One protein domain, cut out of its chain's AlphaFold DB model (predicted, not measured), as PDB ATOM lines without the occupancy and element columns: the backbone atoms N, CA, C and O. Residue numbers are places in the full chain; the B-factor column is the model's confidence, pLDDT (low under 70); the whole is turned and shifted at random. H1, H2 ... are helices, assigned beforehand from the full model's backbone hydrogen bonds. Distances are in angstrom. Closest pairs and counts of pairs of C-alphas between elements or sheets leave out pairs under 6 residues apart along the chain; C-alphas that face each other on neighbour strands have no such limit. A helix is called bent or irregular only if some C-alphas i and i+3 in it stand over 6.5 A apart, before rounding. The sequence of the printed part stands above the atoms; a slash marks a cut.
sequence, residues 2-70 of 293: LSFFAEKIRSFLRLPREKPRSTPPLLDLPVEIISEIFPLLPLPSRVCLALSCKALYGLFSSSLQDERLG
ATOM      1  N   LEU A   2     219.057 334.987 239.152       38.38
ATOM      2  CA  LEU A   2     220.089 334.004 239.523       38.38
ATOM      3  C   LEU A   2     220.164 333.726 241.022       38.38
ATOM      4  O   LEU A   2     220.268 332.577 241.415       38.38
ATOM      5  N   SER A   3     220.018 334.751 241.866       42.41
ATOM      6  CA  SER A   3     219.920 334.567 243.320       42.41
ATOM      7  C   SER A   3     218.687 333.751 243.741       42.41
ATOM      8  O   SER A   3     218.713 333.107 244.779       42.41
ATOM      9  N   PHE A   4     217.617 333.793 242.939       53.12
ATOM     10  CA  PHE A   4     216.347 333.105 243.176       53.12
ATOM     11  C   PHE A   4     216.454 331.617 242.828       53.12
ATOM     12  O   PHE A   4     216.124 330.768 243.650       53.12
ATOM     13  N   PHE A   5     217.017 331.296 241.660       55.62
ATOM     14  CA  PHE A   5     217.327 329.910 241.326       55.62
ATOM     15  C   PHE A   5     218.413 329.356 242.248       55.62
ATOM     16  O   PHE A   5     218.286 328.226 242.696       55.62
ATOM     17  N   ALA A   6     219.421 330.151 242.625       53.34
ATOM     18  CA  ALA A   6     220.508 329.713 243.500       53.34
ATOM     19  C   ALA A   6     220.036 329.197 244.870       53.34
ATOM     20  O   ALA A   6     220.622 328.243 245.376       53.34
ATOM     21  N   GLU A   7     218.993 329.775 245.476       57.75
ATOM     22  CA  GLU A   7     218.463 329.265 246.750       57.75
ATOM     23  C   GLU A   7     217.688 327.954 246.580       57.75
ATOM     24  O   GLU A   7     217.911 327.018 247.353       57.75
ATOM     25  N   LYS A   8     216.869 327.832 245.526       59.62
ATOM     26  CA  LYS A   8     216.203 326.565 245.187       59.62
ATOM     27  C   LYS A   8     217.224 325.475 244.828       59.62
ATOM     28  O   LYS A   8     217.129 324.340 245.280       59.62
ATOM     29  N   ILE A   9     218.283 325.835 244.107       57.97
ATOM     30  CA  ILE A   9     219.413 324.955 243.779       57.97
ATOM     31  C   ILE A   9     220.175 324.546 245.041       57.97
ATOM     32  O   ILE A   9     220.496 323.371 245.197       57.97
ATOM     33  N   ARG A  10     220.426 325.463 245.987       56.84
ATOM     34  CA  ARG A  10     221.007 325.102 247.291       56.84
ATOM     35  C   ARG A  10     220.124 324.118 248.052       56.84
ATOM     36  O   ARG A  10     220.681 323.245 248.711       56.84
ATOM     37  N   SER A  11     218.793 324.211 247.962       58.66
ATOM     38  CA  SER A  11     217.918 323.207 248.583       58.66
ATOM     39  C   SER A  11     218.023 321.852 247.875       58.66
ATOM     40  O   SER A  11     218.204 320.848 248.556       58.66
ATOM     41  N   PHE A  12     218.057 321.808 246.535       55.72
ATOM     42  CA  PHE A  12     218.345 320.576 245.777       55.72
ATOM     43  C   PHE A  12     219.726 319.975 246.091       55.72
ATOM     44  O   PHE A  12     219.921 318.760 246.029       55.72
ATOM     45  N   LEU A  13     220.714 320.809 246.423       52.28
ATOM     46  CA  LEU A  13     222.050 320.367 246.823       52.28
ATOM     47  C   LEU A  13     222.091 319.789 248.247       52.28
ATOM     48  O   LEU A  13     222.996 319.005 248.523       52.28
ATOM     49  N   ARG A  14     221.129 320.136 249.111       50.16
ATOM     50  CA  ARG A  14     221.075 319.749 250.533       50.16
ATOM     51  C   ARG A  14     220.132 318.586 250.853       50.16
ATOM     52  O   ARG A  14     220.150 318.118 251.987       50.16
ATOM     53  N   LEU A  15     219.318 318.119 249.905       49.00
ATOM     54  CA  LEU A  15     218.439 316.972 250.145       49.00
ATOM     55  C   LEU A  15     219.263 315.671 250.252       49.00
ATOM     56  O   LEU A  15     220.077 315.402 249.360       49.00
ATOM     57  N   PRO A  16     219.067 314.858 251.310       44.28
ATOM     58  CA  PRO A  16     219.607 313.504 251.376       44.28
ATOM     59  C   PRO A  16     219.165 312.713 250.141       44.28
ATOM     60  O   PRO A  16     218.017 312.826 249.711       44.28
ATOM     61  N   ARG A  17     220.066 311.909 249.561       47.44
ATOM     62  CA  ARG A  17     219.697 310.936 248.523       47.44
ATOM     63  C   ARG A  17     218.705 309.945 249.139       47.44
ATOM     64  O   ARG A  17     219.120 309.011 249.821       47.44
ATOM     65  N   GLU A  18     217.411 310.138 248.907       52.31
ATOM     66  CA  GLU A  18     216.460 309.036 249.039       52.31
ATOM     67  C   GLU A  18     216.887 307.904 248.087       52.31
ATOM     68  O   GLU A  18     217.494 308.159 247.042       52.31
ATOM     69  N   LYS A  19     216.625 306.649 248.487       49.25
ATOM     70  CA  LYS A  19     216.950 305.426 247.726       49.25
ATOM     71  C   LYS A  19     216.658 305.601 246.227       49.25
ATOM     72  O   LYS A  19     215.648 306.223 245.896       49.25
ATOM     73  N   PRO A  20     217.488 305.036 245.327       46.06
ATOM     74  CA  PRO A  20     217.378 305.295 243.901       46.06
ATOM     75  C   PRO A  20     216.021 304.804 243.392       46.06
ATOM     76  O   PRO A  20     215.794 303.610 243.213       46.06
ATOM     77  N   ARG A  21     215.109 305.751 243.163       61.16
ATOM     78  CA  ARG A  21     214.061 305.592 242.159       61.16
ATOM     79  C   ARG A  21     214.795 305.479 240.821       61.16
ATOM     80  O   ARG A  21     215.813 306.152 240.647       61.16
ATOM     81  N   SER A  22     214.333 304.584 239.949       67.94
ATOM     82  CA  SER A  22     214.899 304.353 238.612       67.94
ATOM     83  C   SER A  22     215.339 305.667 237.969       67.94
ATOM     84  O   SER A  22     214.622 306.669 238.087       67.94
ATOM     85  N   THR A  23     216.501 305.674 237.309       65.75
ATOM     86  CA  THR A  23     216.921 306.841 236.530       65.75
ATOM     87  C   THR A  23     215.770 307.240 235.608       65.75
ATOM     88  O   THR A  23     215.140 306.376 234.994       65.75
ATOM     89  N   PRO A  24     215.370 308.522 235.600       75.81
ATOM     90  CA  PRO A  24     214.298 308.948 234.723       75.81
ATOM     91  C   PRO A  24     214.741 308.693 233.273       75.81
ATOM     92  O   PRO A  24     215.859 309.089 232.941       75.81
ATOM     93  N   PRO A  25     213.882 308.121 232.406       82.00
ATOM     94  CA  PRO A  25     214.261 307.687 231.053       82.00
ATOM     95  C   PRO A  25     214.916 308.776 230.196       82.00
ATOM     96  O   PRO A  25     215.691 308.498 229.290       82.00
ATOM     97  N   LEU A  26     214.620 310.044 230.494       84.12
ATOM     98  CA  LEU A  26     215.217 311.193 229.821       84.12
ATOM     99  C   LEU A  26     216.729 311.322 230.071       84.12
ATOM    100  O   LEU A  26     217.434 311.816 229.202       84.12
ATOM    101  N   LEU A  27     217.226 310.907 231.242       83.62
ATOM    102  CA  LEU A  27     218.659 310.932 231.567       83.62
ATOM    103  C   LEU A  27     219.421 309.729 231.000       83.62
ATOM    104  O   LEU A  27     220.648 309.743 231.031       83.62
ATOM    105  N   ASP A  28     218.711 308.727 230.478       87.31
ATOM    106  CA  ASP A  28     219.312 307.591 229.775       87.31
ATOM    107  C   ASP A  28     219.563 307.914 228.286       87.31
ATOM    108  O   ASP A  28     220.204 307.140 227.574       87.31
ATOM    109  N   LEU A  29     219.076 309.065 227.797       87.31
ATOM    110  CA  LEU A  29     219.347 309.537 226.442       87.31
ATOM    111  C   LEU A  29     220.766 310.122 226.325       87.31
ATOM    112  O   LEU A  29     221.228 310.805 227.245       87.31
ATOM    113  N   PRO A  30     221.434 309.946 225.169       91.56
ATOM    114  CA  PRO A  30     222.657 310.670 224.845       91.56
ATOM    115  C   PRO A  30     222.470 312.184 224.980       91.56
ATOM    116  O   PRO A  30     221.422 312.735 224.624       91.56
ATOM    117  N   VAL A  31     223.504 312.865 225.478       89.44
ATOM    118  CA  VAL A  31     223.465 314.311 225.741       89.44
ATOM    119  C   VAL A  31     223.172 315.113 224.471       89.44
ATOM    120  O   VAL A  31     222.528 316.159 224.540       89.44
ATOM    121  N   GLU A  32     223.575 314.598 223.312       92.25
ATOM    122  CA  GLU A  32     223.326 315.168 221.992       92.25
ATOM    123  C   GLU A  32     221.823 315.223 221.703       92.25
ATOM    124  O   GLU A  32     221.304 316.271 221.336       92.25
ATOM    125  N   ILE A  33     221.092 314.136 221.977       91.88
ATOM    126  CA  ILE A  33     219.635 314.080 221.776       91.88
ATOM    127  C   ILE A  33     218.931 315.060 222.715       91.88
ATOM    128  O   ILE A  33     218.031 315.790 222.302       91.88
ATOM    129  N   ILE A  34     219.354 315.119 223.979       90.75
ATOM    130  CA  ILE A  34     218.789 316.067 224.948       90.75
ATOM    131  C   ILE A  34     219.055 317.512 224.496       90.75
ATOM    132  O   ILE A  34     218.180 318.369 224.629       90.75
ATOM    133  N   SER A  35     220.234 317.775 223.928       90.06
ATOM    134  CA  SER A  35     220.625 319.090 223.410       90.06
ATOM    135  C   SER A  35     219.830 319.500 222.169       90.06
ATOM    136  O   SER A  35     219.568 320.687 222.014       90.06
ATOM    137  N   GLU A  36     219.383 318.546 221.347       92.38
ATOM    138  CA  GLU A  36     218.464 318.781 220.221       92.38
ATOM    139  C   GLU A  36     217.015 319.009 220.682       92.38
ATOM    140  O   GLU A  36     216.314 319.876 220.164       92.38
ATOM    141  N   ILE A  37     216.552 318.285 221.709       91.81
ATOM    142  CA  ILE A  37     215.200 318.466 222.270       91.81
ATOM    143  C   ILE A  37     215.071 319.826 222.963       91.81
ATOM    144  O   ILE A  37     214.040 320.494 222.859       91.81
ATOM    145  N   PHE A  38     216.104 320.245 223.696       91.69
ATOM    146  CA  PHE A  38     216.069 321.436 224.538       91.69
ATOM    147  C   PHE A  38     215.611 322.728 223.821       91.69
ATOM    148  O   PHE A  38     214.694 323.378 224.333       91.69
ATOM    149  N   PRO A  39     216.171 323.133 222.663       90.94
ATOM    150  CA  PRO A  39     215.757 324.350 221.961       90.94
ATOM    151  C   PRO A  39     214.330 324.281 221.402       90.94
ATOM    152  O   PRO A  39     213.718 325.335 221.218       90.94
ATOM    153  N   LEU A  40     213.775 323.081 221.187       92.56
ATOM    154  CA  LEU A  40     212.399 322.881 220.710       92.56
ATOM    155  C   LEU A  40     211.352 323.180 221.793       92.56
ATOM    156  O   LEU A  40     210.177 323.398 221.493       92.56
ATOM    157  N   LEU A  41     211.757 323.201 223.065       89.62
ATOM    158  CA  LEU A  41     210.855 323.463 224.178       89.62
ATOM    159  C   LEU A  41     210.527 324.966 224.301       89.62
ATOM    160  O   LEU A  41     211.407 325.831 224.168       89.62
ATOM    161  N   PRO A  42     209.281 325.326 224.664       87.12
ATOM    162  CA  PRO A  42     208.964 326.702 225.020       87.12
ATOM    163  C   PRO A  42     209.780 327.125 226.251       87.12
ATOM    164  O   PRO A  42     210.150 326.299 227.088       87.12
ATOM    165  N   LEU A  43     210.063 328.426 226.372       83.69
ATOM    166  CA  LEU A  43     210.955 328.959 227.411       83.69
ATOM    167  C   LEU A  43     210.595 328.493 228.841       83.69
ATOM    168  O   LEU A  43     211.511 328.076 229.551       83.69
ATOM    169  N   PRO A  44     209.315 328.467 229.275       83.25
ATOM    170  CA  PRO A  44     208.980 327.956 230.602       83.25
ATOM    171  C   PRO A  44     209.401 326.497 230.814       83.25
ATOM    172  O   PRO A  44     210.002 326.166 231.833       83.25
ATOM    173  N   SER A  45     209.165 325.636 229.820       86.62
ATOM    174  CA  SER A  45     209.539 324.221 229.881       86.62
ATOM    175  C   SER A  45     211.052 324.024 229.885       86.62
ATOM    176  O   SER A  45     211.534 323.166 230.620       86.62
ATOM    177  N   ARG A  46     211.812 324.846 229.145       88.69
ATOM    178  CA  ARG A  46     213.285 324.847 229.205       88.69
ATOM    179  C   ARG A  46     213.795 325.126 230.613       88.69
ATOM    180  O   ARG A  46     214.646 324.401 231.118       88.69
ATOM    181  N   VAL A  47     213.240 326.149 231.263       86.25
ATOM    182  CA  VAL A  47     213.604 326.523 232.636       86.25
ATOM    183  C   VAL A  47     213.243 325.419 233.626       86.25
ATOM    184  O   VAL A  47     214.088 325.019 234.424       86.25
ATOM    185  N   CYS A  48     212.017 324.899 233.564       85.75
ATOM    186  CA  CYS A  48     211.582 323.800 234.425       85.75
ATOM    187  C   CYS A  48     212.465 322.557 234.248       85.75
ATOM    188  O   CYS A  48     212.879 321.960 235.241       85.75
ATOM    189  N   LEU A  49     212.808 322.202 233.006       87.69
ATOM    190  CA  LEU A  49     213.674 321.066 232.709       87.69
ATOM    191  C   LEU A  49     215.086 321.266 233.271       87.69
ATOM    192  O   LEU A  49     215.587 320.388 233.972       87.69
ATOM    193  N   ALA A  50     215.695 322.434 233.041       88.94
ATOM    194  CA  ALA A  50     217.012 322.766 233.583       88.94
ATOM    195  C   ALA A  50     217.046 322.703 235.121       88.94
ATOM    196  O   ALA A  50     218.067 322.362 235.705       88.94
ATOM    197  N   LEU A  51     215.936 323.000 235.800       83.81
ATOM    198  CA  LEU A  51     215.851 323.007 237.267       83.81
ATOM    199  C   LEU A  51     215.400 321.678 237.879       83.81
ATOM    200  O   LEU A  51     215.350 321.567 239.104       83.81
ATOM    201  N   SER A  52     215.066 320.683 237.059       83.06
ATOM    202  CA  SER A  52     214.542 319.399 237.532       83.06
ATOM    203  C   SER A  52     215.606 318.529 238.213       83.06
ATOM    204  O   SER A  52     215.293 317.778 239.136       83.06
ATOM    205  N   CYS A  53     216.874 318.627 237.792       82.94
ATOM    206  CA  CYS A  53     217.975 317.874 238.388       82.94
ATOM    207  C   CYS A  53     219.338 318.559 238.194       82.94
ATOM    208  O   CYS A  53     219.510 319.442 237.356       82.94
ATOM    209  N   LYS A  54     220.343 318.113 238.962       81.12
ATOM    210  CA  LYS A  54     221.700 318.692 238.945       81.12
ATOM    211  C   LYS A  54     222.404 318.543 237.589       81.12
ATOM    212  O   LYS A  54     223.122 319.453 237.192       81.12
ATOM    213  N   ALA A  55     222.203 317.417 236.898       85.31
ATOM    214  CA  ALA A  55     222.843 317.149 235.610       85.31
ATOM    215  C   ALA A  55     222.332 318.110 234.526       85.31
ATOM    216  O   ALA A  55     223.118 318.823 233.907       85.31
ATOM    217  N   LEU A  56     221.008 318.207 234.376       87.50
ATOM    218  CA  LEU A  56     220.372 319.111 233.415       87.50
ATOM    219  C   LEU A  56     220.625 320.581 233.756       87.50
ATOM    220  O   LEU A  56     220.823 321.390 232.854       87.50
ATOM    221  N   TYR A  57     220.702 320.922 235.044       85.56
ATOM    222  CA  TYR A  57     221.115 322.257 235.463       85.56
ATOM    223  C   TYR A  57     222.528 322.591 234.977       85.56
ATOM    224  O   TYR A  57     222.749 323.666 234.425       85.56
ATOM    225  N   GLY A  58     223.483 321.674 235.155       85.44
ATOM    226  CA  GLY A  58     224.857 321.862 234.688       85.44
ATOM    227  C   GLY A  58     224.929 322.134 233.184       85.44
ATOM    228  O   GLY A  58     225.641 323.043 232.769       85.44
ATOM    229  N   LEU A  59     224.135 321.407 232.397       86.81
ATOM    230  CA  LEU A  59     224.093 321.531 230.939       86.81
ATOM    231  C   LEU A  59     223.395 322.812 230.460       86.81
ATOM    232  O   LEU A  59     223.859 323.456 229.524       86.81
ATOM    233  N   PHE A  60     222.291 323.200 231.104       88.88
ATOM    234  CA  PHE A  60     221.375 324.210 230.565       88.88
ATOM    235  C   PHE A  60     221.206 325.454 231.447       88.88
ATOM    236  O   PHE A  60     220.337 326.281 231.189       88.88
ATOM    237  N   SER A  61     222.039 325.645 232.474       82.94
ATOM    238  CA  SER A  61     221.952 326.804 233.386       82.94
ATOM    239  C   SER A  61     222.014 328.168 232.689       82.94
ATOM    240  O   SER A  61     221.477 329.146 233.214       82.94
ATOM    241  N   SER A  62     222.611 328.253 231.498       80.62
ATOM    242  CA  SER A  62     222.638 329.469 230.679       80.62
ATOM    243  C   SER A  62     221.238 329.948 230.281       80.62
ATOM    244  O   SER A  62     221.011 331.155 230.218       80.62
ATOM    245  N   SER A  63     220.261 329.047 230.111       79.56
ATOM    246  CA  SER A  63     218.883 329.421 229.764       79.56
ATOM    247  C   SER A  63     218.181 330.208 230.872       79.56
ATOM    248  O   SER A  63     217.197 330.891 230.611       79.56
ATOM    249  N   LEU A  64     218.678 330.133 232.112       74.94
ATOM    250  CA  LEU A  64     218.167 330.904 233.250       74.94
ATOM    251  C   LEU A  64     218.583 332.382 233.199       74.94
ATOM    252  O   LEU A  64     218.112 333.176 234.015       74.94
ATOM    253  N   GLN A  65     219.475 332.740 232.271       72.69
ATOM    254  CA  GLN A  65     219.898 334.113 231.996       72.69
ATOM    255  C   GLN A  65     219.072 334.787 230.899       72.69
ATOM    256  O   GLN A  65     219.332 335.948 230.599       72.69
ATOM    257  N   ASP A  66     218.116 334.080 230.285       72.44
ATOM    258  CA  ASP A  66     217.284 334.636 229.217       72.44
ATOM    259  C   ASP A  66     216.582 335.912 229.712       72.44
ATOM    260  O   ASP A  66     215.927 335.918 230.759       72.44
ATOM    261  N   GLU A  67     216.734 337.008 228.966       66.75
ATOM    262  CA  GLU A  67     216.214 338.326 229.345       66.75
ATOM    263  C   GLU A  67     214.695 338.324 229.531       66.75
ATOM    264  O   GLU A  67     214.180 339.075 230.359       66.75
ATOM    265  N   ARG A  68     213.976 337.424 228.847       68.94
ATOM    266  CA  ARG A  68     212.516 337.266 228.973       68.94
ATOM    267  C   ARG A  68     212.091 336.651 230.301       68.94
ATOM    268  O   ARG A  68     210.925 336.744 230.672       68.94
ATOM    269  N   LEU A  69     213.018 336.005 231.008       66.75
ATOM    270  CA  LEU A  69     212.814 335.585 232.392       66.75
ATOM    271  C   LEU A  69     213.119 336.728 233.369       66.75
ATOM    272  O   LEU A  69     212.797 336.640 234.558       66.75
ATOM    273  N   GLY A  70     213.807 337.771 232.882       59.34
ATOM    274  CA  GLY A  70     214.161 338.982 233.606       59.34
ATOM    275  C   GLY A  70     212.959 339.545 234.343       59.34
ATOM    276  O   GLY A  70     211.830 339.427 233.880       59.34
TER     277      GLY A  70
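Overview. This is residues 2 to 70 of the 293 residues of the protein "F-box domain-containing protein" of Aspergillus bertholletiae (UniProt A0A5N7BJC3). The longest helix, H1, forms one side of a flat, open C, with H2 and H3 on the opposite side and residues 14 to 25 bowing out freely between them. The helical hairpin of H4 and H5 fills the middle of this C, with H5 facing H1 across a thin contact and H4 close to H3. The printed part has 69 residues with five named helices, in the order H1, H2, H3, H4, H5, and no named strand; its class is all helix. It is only just compact, close to loose, with a radius of gyration of the C-alphas of 12.9 A, and it spans 37 by 29 by 15 A.

Along the chain. H1 is residues 2 to 14, 18.0 A from first to last C-alpha, beginning at C-alpha 2 at (220.089, 334.004, 239.523). H5, residues 54 to 65, is 17.0 A long and ends at C-alpha 65 at (219.898, 334.113, 231.996). H5 is irregular: C-alphas 59 and 62 are 8.1 A apart, and its line is a rough one. H4, residues 43 to 50, measures 10.6 A. H3, residues 31 to 40, measures 14.9 A and begins at C-alpha 31 at (223.465, 314.311, 225.741); it is neither bent nor irregular, but only just, with C-alphas 36 and 39 6.4 A apart. H2 is residues 25 to 28, 5.2 A.

Arrangement. H1 and H5 only just touch, with 3 pairs of C-alphas within 8 A; the closest are those of Leu 2 and Leu 64, 7.3 A apart. They run opposite ways at a shallow tilt of 10 degrees. H5 and H4 form a hairpin and touch, with the C-alphas of Ala 50 and Tyr 57 closest at 4.5 A. Their shallow tilt is 31 degrees, opposite ways. H3 and H4 are close but not clearly touching; their closest C-alphas, of Phe 38 and Arg 46, are 6.4 A apart. They run opposite ways at a shallow tilt of 23 degrees. H3 and H5 are near each other. H2 and H3 are close but not clearly touching, with the C-alphas of Leu 26 and Ile 34 closest at 7.8 A. H1 is apart from H2, H3 and H4. In H4 every O i to N i+4 pair is within hydrogen-bond range, against 8 of 9 in H1, 4 of 6 in H3 and 4 of 8 in H5; H2 is too short for such a pair, and its 1 O i to N i+3 pair is within range.

Size, cuts and confidence. The two C-alphas farthest apart, of Lys 19 and Glu 67, are 37.7 A apart. Residues 14 to 25, of which 14 belongs to H1 and 25 to H2, stand free. The printed part has no cut. The link from H1 to H2 is short, with 10 residues, and the other three are tight. The mean pLDDT of the printed part is 74.3; residues 2 to 23 and 67 to 70 are under 70, and H1 has a mean of 53.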